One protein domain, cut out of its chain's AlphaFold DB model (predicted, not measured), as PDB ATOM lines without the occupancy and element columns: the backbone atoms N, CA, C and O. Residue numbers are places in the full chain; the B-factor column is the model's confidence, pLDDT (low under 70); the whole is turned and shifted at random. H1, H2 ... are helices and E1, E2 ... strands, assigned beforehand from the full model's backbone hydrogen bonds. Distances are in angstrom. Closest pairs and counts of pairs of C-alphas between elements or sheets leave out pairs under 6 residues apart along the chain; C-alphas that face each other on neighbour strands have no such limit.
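What this domain is: This is residues 2 to 54 of the 160 residues of the protein "CMP-N-acetylneuraminate-beta-galactosamide- alpha-2,3-sialyltransferase 1-like" of Branchiostoma belcheri (UniProt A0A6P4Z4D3). This model has little regular structure: a short two-stranded parallel ribbon, E1 and E2, one helix, H1, and a long loop, residues 27 to 50, that leads out from H1 and folds back to E2. Of 53 printed residues, 17 are in named elements, in the order E1, H1, E2, class mixed. It is only just compact, close to loose, with a radius of gyration of the C-alphas of 11.6 A and spans of 32 by 23 by 15 A.

How they stand to each other: Look first at E1, residues 9 to 11, and E2, residues 51 to 53, parallel neighbours at 27 degrees. N 11 and O 52 are within hydrogen-bond range at 2.8 A. With H1, residues 16 to 26, they form a strand-helix-strand unit, parallel strands joined through a helix, its crossover right-handed. In H1, 6 of 7 O i to N i+4 pairs are within hydrogen-bond range.

Where its parts are: Find C-alpha 9 at (-20.544, -42.453, -34.832), where E1 begins; it spans 6.4 A. From C-alpha 16 at (-19.575, -25.675, -43.431), H1 runs 16.2 A. E2, 6.9 A, ends at (-15.641, -36.232, -37.710).

The domain as a whole: The farthest C-alphas, His 6 and Pro 36, are 32.3 A apart. The printed part has no cut. E1 to H1 is a tight link, H1 to E2 a long one. Residues 2 to 5 and 34 to 45 have pLDDT under 70.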
ATOM      1  N   ILE A   2     -32.150 -46.499 -32.133       49.19
ATOM      2  CA  ILE A   2     -31.529 -46.734 -30.823       49.19
ATOM      3  C   ILE A   2     -30.148 -47.300 -31.139       49.19
ATOM      4  O   ILE A   2     -30.036 -48.435 -31.591       49.19
ATOM      5  N   SER A   3     -29.122 -46.462 -31.030       59.75
ATOM      6  CA  SER A   3     -27.736 -46.873 -31.252       59.75
ATOM      7  C   SER A   3     -27.172 -47.423 -29.945       59.75
ATOM      8  O   SER A   3     -27.485 -46.897 -28.875       59.75
ATOM      9  N   SER A   4     -26.364 -48.483 -30.019       68.62
ATOM     10  CA  SER A   4     -25.638 -49.012 -28.858       68.62
ATOM     11  C   SER A   4     -24.783 -47.911 -28.226       68.62
ATOM     12  O   SER A   4     -24.186 -47.103 -28.939       68.62
ATOM     13  N   SER A   5     -24.651 -47.902 -26.897       68.50
ATOM     14  CA  SER A   5     -23.790 -46.944 -26.184       68.50
ATOM     15  C   SER A   5     -22.315 -47.023 -26.602       68.50
ATOM     16  O   SER A   5     -21.562 -46.081 -26.370       68.50
ATOM     17  N   HIS A   6     -21.908 -48.135 -27.223       75.31
ATOM     18  CA  HIS A   6     -20.549 -48.384 -27.704       75.31
ATOM     19  C   HIS A   6     -20.368 -48.110 -29.202       75.31
ATOM     20  O   HIS A   6     -19.262 -48.256 -29.716       75.31
ATOM     21  N   ALA A   7     -21.428 -47.733 -29.921       83.62
ATOM     22  CA  ALA A   7     -21.320 -47.458 -31.345       83.62
ATOM     23  C   ALA A   7     -20.472 -46.200 -31.589       83.62
ATOM     24  O   ALA A   7     -20.755 -45.116 -31.063       83.62
ATOM     25  N   LEU A   8     -19.445 -46.353 -32.425       88.50
ATOM     26  CA  LEU A   8     -18.693 -45.234 -32.973       88.50
ATOM     27  C   LEU A   8     -19.555 -44.548 -34.036       88.50
ATOM     28  O   LEU A   8     -19.979 -45.179 -35.001       88.50
ATOM     29  N   HIS A   9     -19.807 -43.256 -33.864       89.06
ATOM     30  CA  HIS A   9     -20.544 -42.453 -34.832       89.06
ATOM     31  C   HIS A   9     -19.541 -41.635 -35.641       89.06
ATOM     32  O   HIS A   9     -18.800 -40.832 -35.075       89.06
ATOM     33  N   ILE A  10     -19.513 -41.839 -36.957       92.44
ATOM     34  CA  ILE A  10     -18.642 -41.096 -37.867       92.44
ATOM     35  C   ILE A  10     -19.495 -40.091 -38.638       92.44
ATOM     36  O   ILE A  10     -20.411 -40.459 -39.370       92.44
ATOM     37  N   PHE A  11     -19.197 -38.812 -38.454       93.50
ATOM     38  CA  PHE A  11     -19.855 -37.706 -39.130       93.50
ATOM     39  C   PHE A  11     -19.047 -37.274 -40.353       93.50
ATOM     40  O   PHE A  11     -17.852 -36.995 -40.235       93.50
ATOM     41  N   ILE A  12     -19.707 -37.193 -41.512       94.31
ATOM     42  CA  ILE A  12     -19.103 -36.790 -42.787       94.31
ATOM     43  C   ILE A  12     -19.629 -35.391 -43.149       94.31
ATOM     44  O   ILE A  12     -20.769 -35.279 -43.604       94.31
ATOM     45  N   PRO A  13     -18.854 -34.314 -42.908       93.69
ATOM     46  CA  PRO A  13     -19.296 -32.951 -43.180       93.69
ATOM     47  C   PRO A  13     -19.117 -32.613 -44.666       93.69
ATOM     48  O   PRO A  13     -17.998 -32.581 -45.170       93.69
ATOM     49  N   PHE A  14     -20.210 -32.306 -45.365       88.75
ATOM     50  CA  PHE A  14     -20.194 -31.936 -46.786       88.75
ATOM     51  C   PHE A  14     -20.234 -30.421 -47.014       88.75
ATOM     52  O   PHE A  14     -19.837 -29.943 -48.073       88.75
ATOM     53  N   LYS A  15     -20.725 -29.654 -46.039       89.69
ATOM     54  CA  LYS A  15     -20.776 -28.186 -46.064       89.69
ATOM     55  C   LYS A  15     -20.410 -27.619 -44.699       89.69
ATOM     56  O   LYS A  15     -20.545 -28.280 -43.674       89.69
ATOM     57  N   THR A  16     -19.992 -26.358 -44.669       88.69
ATOM     58  CA  THR A  16     -19.575 -25.675 -43.431       88.69
ATOM     59  C   THR A  16     -20.661 -25.691 -42.350       88.69
ATOM     60  O   THR A  16     -20.353 -25.850 -41.170       88.69
ATOM     61  N   THR A  17     -21.936 -25.610 -42.738       90.50
ATOM     62  CA  THR A  17     -23.071 -25.672 -41.805       90.50
ATOM     63  C   THR A  17     -23.260 -27.036 -41.139       90.50
ATOM     64  O   THR A  17     -23.884 -27.095 -40.081       90.50
ATOM     65  N   ASP A  18     -22.687 -28.114 -41.681       91.19
ATOM     66  CA  ASP A  18     -22.731 -29.440 -41.056       91.19
ATOM     67  C   ASP A  18     -21.895 -29.475 -39.766       91.19
ATOM     68  O   ASP A  18     -22.275 -30.129 -38.794       91.19
ATOM     69  N   LEU A  19     -20.786 -28.727 -39.724       92.19
ATOM     70  CA  LEU A  19     -19.936 -28.618 -38.534       92.19
ATOM     71  C   LEU A  19     -20.616 -27.823 -37.415       92.19
ATOM     72  O   LEU A  19     -20.571 -28.230 -36.254       92.19
ATOM     73  N   ASP A  20     -21.287 -26.721 -37.759       89.88
ATOM     74  CA  ASP A  20     -22.109 -25.973 -36.800       89.88
ATOM     75  C   ASP A  20     -23.244 -26.865 -36.275       89.88
ATOM     76  O   ASP A  20     -23.457 -26.980 -35.069       89.88
ATOM     77  N   PHE A  21     -23.911 -27.599 -37.170       88.81
ATOM     78  CA  PHE A  21     -24.975 -28.529 -36.809       88.81
ATOM     79  C   PHE A  21     -24.525 -29.591 -35.795       88.81
ATOM     80  O   PHE A  21     -25.154 -29.728 -34.743       88.81
ATOM     81  N   ILE A  22     -23.439 -30.324 -36.074       88.69
ATOM     82  CA  ILE A  22     -22.975 -31.388 -35.171       88.69
ATOM     83  C   ILE A  22     -22.449 -30.822 -33.849       88.69
ATOM     84  O   ILE A  22     -22.702 -31.401 -32.793       88.69
ATOM     85  N   THR A  23     -21.801 -29.655 -33.879       89.75
ATOM     86  CA  THR A  23     -21.336 -28.969 -32.666       89.75
ATOM     87  C   THR A  23     -22.520 -28.620 -31.771       89.75
ATOM     88  O   THR A  23     -22.561 -29.019 -30.605       89.75
ATOM     89  N   ARG A  24     -23.543 -27.955 -32.316       87.12
ATOM     90  CA  ARG A  24     -24.728 -27.579 -31.536       87.12
ATOM     91  C   ARG A  24     -25.487 -28.789 -31.014       87.12
ATOM     92  O   ARG A  24     -25.930 -28.762 -29.868       87.12
ATOM     93  N   TRP A  25     -25.570 -29.873 -31.786       84.25
ATOM     94  CA  TRP A  25     -26.153 -31.128 -31.306       84.25
ATOM     95  C   TRP A  25     -25.396 -31.665 -30.083       84.25
ATOM     96  O   TRP A  25     -26.004 -31.915 -29.043       84.25
ATOM     97  N   LEU A  26     -24.068 -31.798 -30.166       85.94
ATOM     98  CA  LEU A  26     -23.225 -32.346 -29.091       85.94
ATOM     99  C   LEU A  26     -23.207 -31.488 -27.814       85.94
ATOM    100  O   LEU A  26     -22.885 -31.988 -26.730       85.94
ATOM    101  N   HIS A  27     -23.536 -30.203 -27.946       85.44
ATOM    102  CA  HIS A  27     -23.642 -29.244 -26.850       85.44
ATOM    103  C   HIS A  27     -25.085 -28.983 -26.394       85.44
ATOM    104  O   HIS A  27     -25.290 -28.131 -25.532       85.44
ATOM    105  N   ASN A  28     -26.070 -29.715 -26.929       81.69
ATOM    106  CA  ASN A  28     -27.492 -29.526 -26.624       81.69
ATOM    107  C   ASN A  28     -27.958 -28.067 -26.829       81.69
ATOM    108  O   ASN A  28     -28.692 -27.502 -26.021       81.69
ATOM    109  N   GLN A  29     -27.477 -27.441 -27.904       81.06
ATOM    110  CA  GLN A  29     -27.809 -26.079 -28.315       81.06
ATOM    111  C   GLN A  29     -28.858 -26.078 -29.434       81.06
ATOM    112  O   GLN A  29     -29.098 -27.084 -30.104       81.06
ATOM    113  N   THR A  30     -29.459 -24.913 -29.685       79.00
ATOM    114  CA  THR A  30     -30.428 -24.722 -30.771       79.00
ATOM    115  C   THR A  30     -29.778 -24.936 -32.135       79.00
ATOM    116  O   THR A  30     -28.879 -24.185 -32.526       79.00
ATOM    117  N   LEU A  31     -30.254 -25.941 -32.875       81.06
ATOM    118  CA  LEU A  31     -29.729 -26.291 -34.193       81.06
ATOM    119  C   LEU A  31     -29.888 -25.146 -35.215       81.06
ATOM    120  O   LEU A  31     -30.876 -24.405 -35.161       81.06
ATOM    121  N   PRO A  32     -28.960 -25.013 -36.182       75.44
ATOM    122  CA  PRO A  32     -29.048 -23.998 -37.231       75.44
ATOM    123  C   PRO A  32     -30.326 -24.161 -38.068       75.44
ATOM    124  O   PRO A  32     -30.732 -25.281 -38.377       75.44
ATOM    125  N   GLY A  33     -30.967 -23.048 -38.438       72.44
ATOM    126  CA  GLY A  33     -32.212 -23.056 -39.221       72.44
ATOM    127  C   GLY A  33     -33.474 -23.439 -38.435       72.44
ATOM    128  O   GLY A  33     -34.559 -23.461 -39.009       72.44
ATOM    129  N   CYS A  34     -33.359 -23.703 -37.130       67.25
ATOM    130  CA  CYS A  34     -34.493 -23.940 -36.243       67.25
ATOM    131  C   CYS A  34     -34.770 -22.708 -35.366       67.25
ATOM    132  O   CYS A  34     -33.888 -22.219 -34.663       67.25
ATOM    133  N   GLY A  35     -36.005 -22.198 -35.420       63.41
ATOM    134  CA  GLY A  35     -36.470 -21.109 -34.555       63.41
ATOM    135  C   GLY A  35     -36.716 -21.553 -33.099       63.41
ATOM    136  O   GLY A  35     -36.594 -22.739 -32.789       63.41
ATOM    137  N   PRO A  36     -37.132 -20.634 -32.204       60.03
ATOM    138  CA  PRO A  36     -37.294 -20.891 -30.763       60.03
ATOM    139  C   PRO A  36     -38.270 -22.025 -30.406       60.03
ATOM    140  O   PRO A  36     -38.210 -22.589 -29.319       60.03
ATOM    141  N   THR A  37     -39.189 -22.356 -31.315       60.50
ATOM    142  CA  THR A  37     -40.239 -23.369 -31.135       60.50
ATOM    143  C   THR A  37     -39.843 -24.755 -31.643       60.50
ATOM    144  O   THR A  37     -40.574 -25.724 -31.429       60.50
ATOM    145  N   CYS A  38     -38.688 -24.885 -32.301       63.38
ATOM    146  CA  CYS A  38     -38.213 -26.153 -32.833       63.38
ATOM    147  C   CYS A  38     -37.676 -27.041 -31.702       63.38
ATOM    148  O   CYS A  38     -36.491 -27.048 -31.378       63.38
ATOM    149  N   LYS A  39     -38.565 -27.851 -31.122       55.91
ATOM    150  CA  LYS A  39     -38.199 -28.981 -30.264       55.91
ATOM    151  C   LYS A  39     -37.857 -30.196 -31.129       55.91
ATOM    152  O   LYS A  39     -38.567 -31.196 -31.094       55.91
ATOM    153  N   ARG A  40     -36.786 -30.138 -31.932       57.75
ATOM    154  CA  ARG A  40     -36.197 -31.401 -32.405       57.75
ATOM    155  C   ARG A  40     -35.594 -32.058 -31.175       57.75
ATOM    156  O   ARG A  40     -34.615 -31.553 -30.637       57.75
ATOM    157  N   THR A  41     -36.208 -33.139 -30.703       54.66
ATOM    158  CA  THR A  41     -35.594 -34.025 -29.715       54.66
ATOM    159  C   THR A  41     -34.267 -34.488 -30.292       54.66
ATOM    160  O   THR A  41     -34.228 -35.354 -31.168       54.66
ATOM    161  N   LEU A  42     -33.187 -33.845 -29.851       58.81
ATOM    162  CA  LEU A  42     -31.834 -34.290 -30.119       58.81
ATOM    163  C   LEU A  42     -31.757 -35.714 -29.580       58.81
ATOM    164  O   LEU A  42     -32.082 -35.961 -28.419       58.81
ATOM    165  N   ASN A  43     -31.425 -36.664 -30.452       57.22
ATOM    166  CA  ASN A  43     -31.282 -38.056 -30.051       57.22
ATOM    167  C   ASN A  43     -30.241 -38.095 -28.923       57.22
ATOM    168  O   ASN A  43     -29.096 -37.685 -29.124       57.22
ATOM    169  N   THR A  44     -30.658 -38.529 -27.734       59.59
ATOM    170  CA  THR A  44     -29.897 -38.424 -26.476       59.59
ATOM    171  C   THR A  44     -28.682 -39.352 -26.420       59.59
ATOM    172  O   THR A  44     -27.964 -39.363 -25.428       59.59
ATOM    173  N   ASN A  45     -28.446 -40.133 -27.478       65.81
ATOM    174  CA  ASN A  45     -27.445 -41.199 -27.518       65.81
ATOM    175  C   ASN A  45     -26.143 -40.810 -28.242       65.81
ATOM    176  O   ASN A  45     -25.266 -41.656 -28.400       65.81
ATOM    177  N   LEU A  46     -25.994 -39.559 -28.697       76.19
ATOM    178  CA  LEU A  46     -24.723 -39.084 -29.254       76.19
ATOM    179  C   LEU A  46     -23.816 -38.575 -28.131       76.19
ATOM    180  O   LEU A  46     -24.163 -37.636 -27.417       76.19
ATOM    181  N   ASN A  47     -22.640 -39.181 -27.995       77.75
ATOM    182  CA  ASN A  47     -21.639 -38.796 -27.006       77.75
ATOM    183  C   ASN A  47     -20.429 -38.158 -27.702       77.75
ATOM    184  O   ASN A  47     -19.963 -38.640 -28.731       77.75
ATOM    185  N   ARG A  48     -19.875 -37.098 -27.107       84.81
ATOM    186  CA  ARG A  48     -18.638 -36.445 -27.563       84.81
ATOM    187  C   ARG A  48     -17.442 -37.401 -27.629       84.81
ATOM    188  O   ARG A  48     -16.531 -37.170 -28.413       84.81
ATOM    189  N   THR A  49     -17.429 -38.470 -26.831       86.31
ATOM    190  CA  THR A  49     -16.342 -39.462 -26.846       86.31
ATOM    191  C   THR A  49     -16.458 -40.457 -28.003       86.31
ATOM    192  O   THR A  49     -15.432 -40.850 -28.567       86.31
ATOM    193  N   THR A  50     -17.682 -40.826 -28.395       86.50
ATOM    194  CA  THR A  50     -17.964 -41.801 -29.465       86.50
ATOM    195  C   THR A  50     -18.287 -41.152 -30.810       86.50
ATOM    196  O   THR A  50     -18.367 -41.849 -31.816       86.50
ATOM    197  N   MET A  51     -18.432 -39.828 -30.858       89.75
ATOM    198  CA  MET A  51     -18.541 -39.067 -32.097       89.75
ATOM    199  C   MET A  51     -17.153 -38.765 -32.668       89.75
ATOM    200  O   MET A  51     -16.259 -38.298 -31.954       89.75
ATOM    201  N   LYS A  52     -16.979 -39.011 -33.964       92.44
ATOM    202  CA  LYS A  52     -15.804 -38.647 -34.761       92.44
ATOM    203  C   LYS A  52     -16.256 -37.882 -35.993       92.44
ATOM    204  O   LYS A  52     -17.363 -38.081 -36.478       92.44
ATOM    205  N   VAL A  53     -15.390 -37.018 -36.500       94.06
ATOM    206  CA  VAL A  53     -15.641 -36.232 -37.710       94.06
ATOM    207  C   VAL A  53     -14.567 -36.596 -38.721       94.06
ATOM    208  O   VAL A  53     -13.383 -36.578 -38.386       94.06
ATOM    209  N   THR A  54     -14.963 -36.950 -39.940       95.50
ATOM    210  CA  THR A  54     -13.997 -37.212 -41.012       95.50
ATOM    211  C   THR A  54     -13.320 -35.920 -41.440       95.50
ATOM    212  O   THR A  54     -13.978 -34.885 -41.572       95.50
TER     213      THR A  54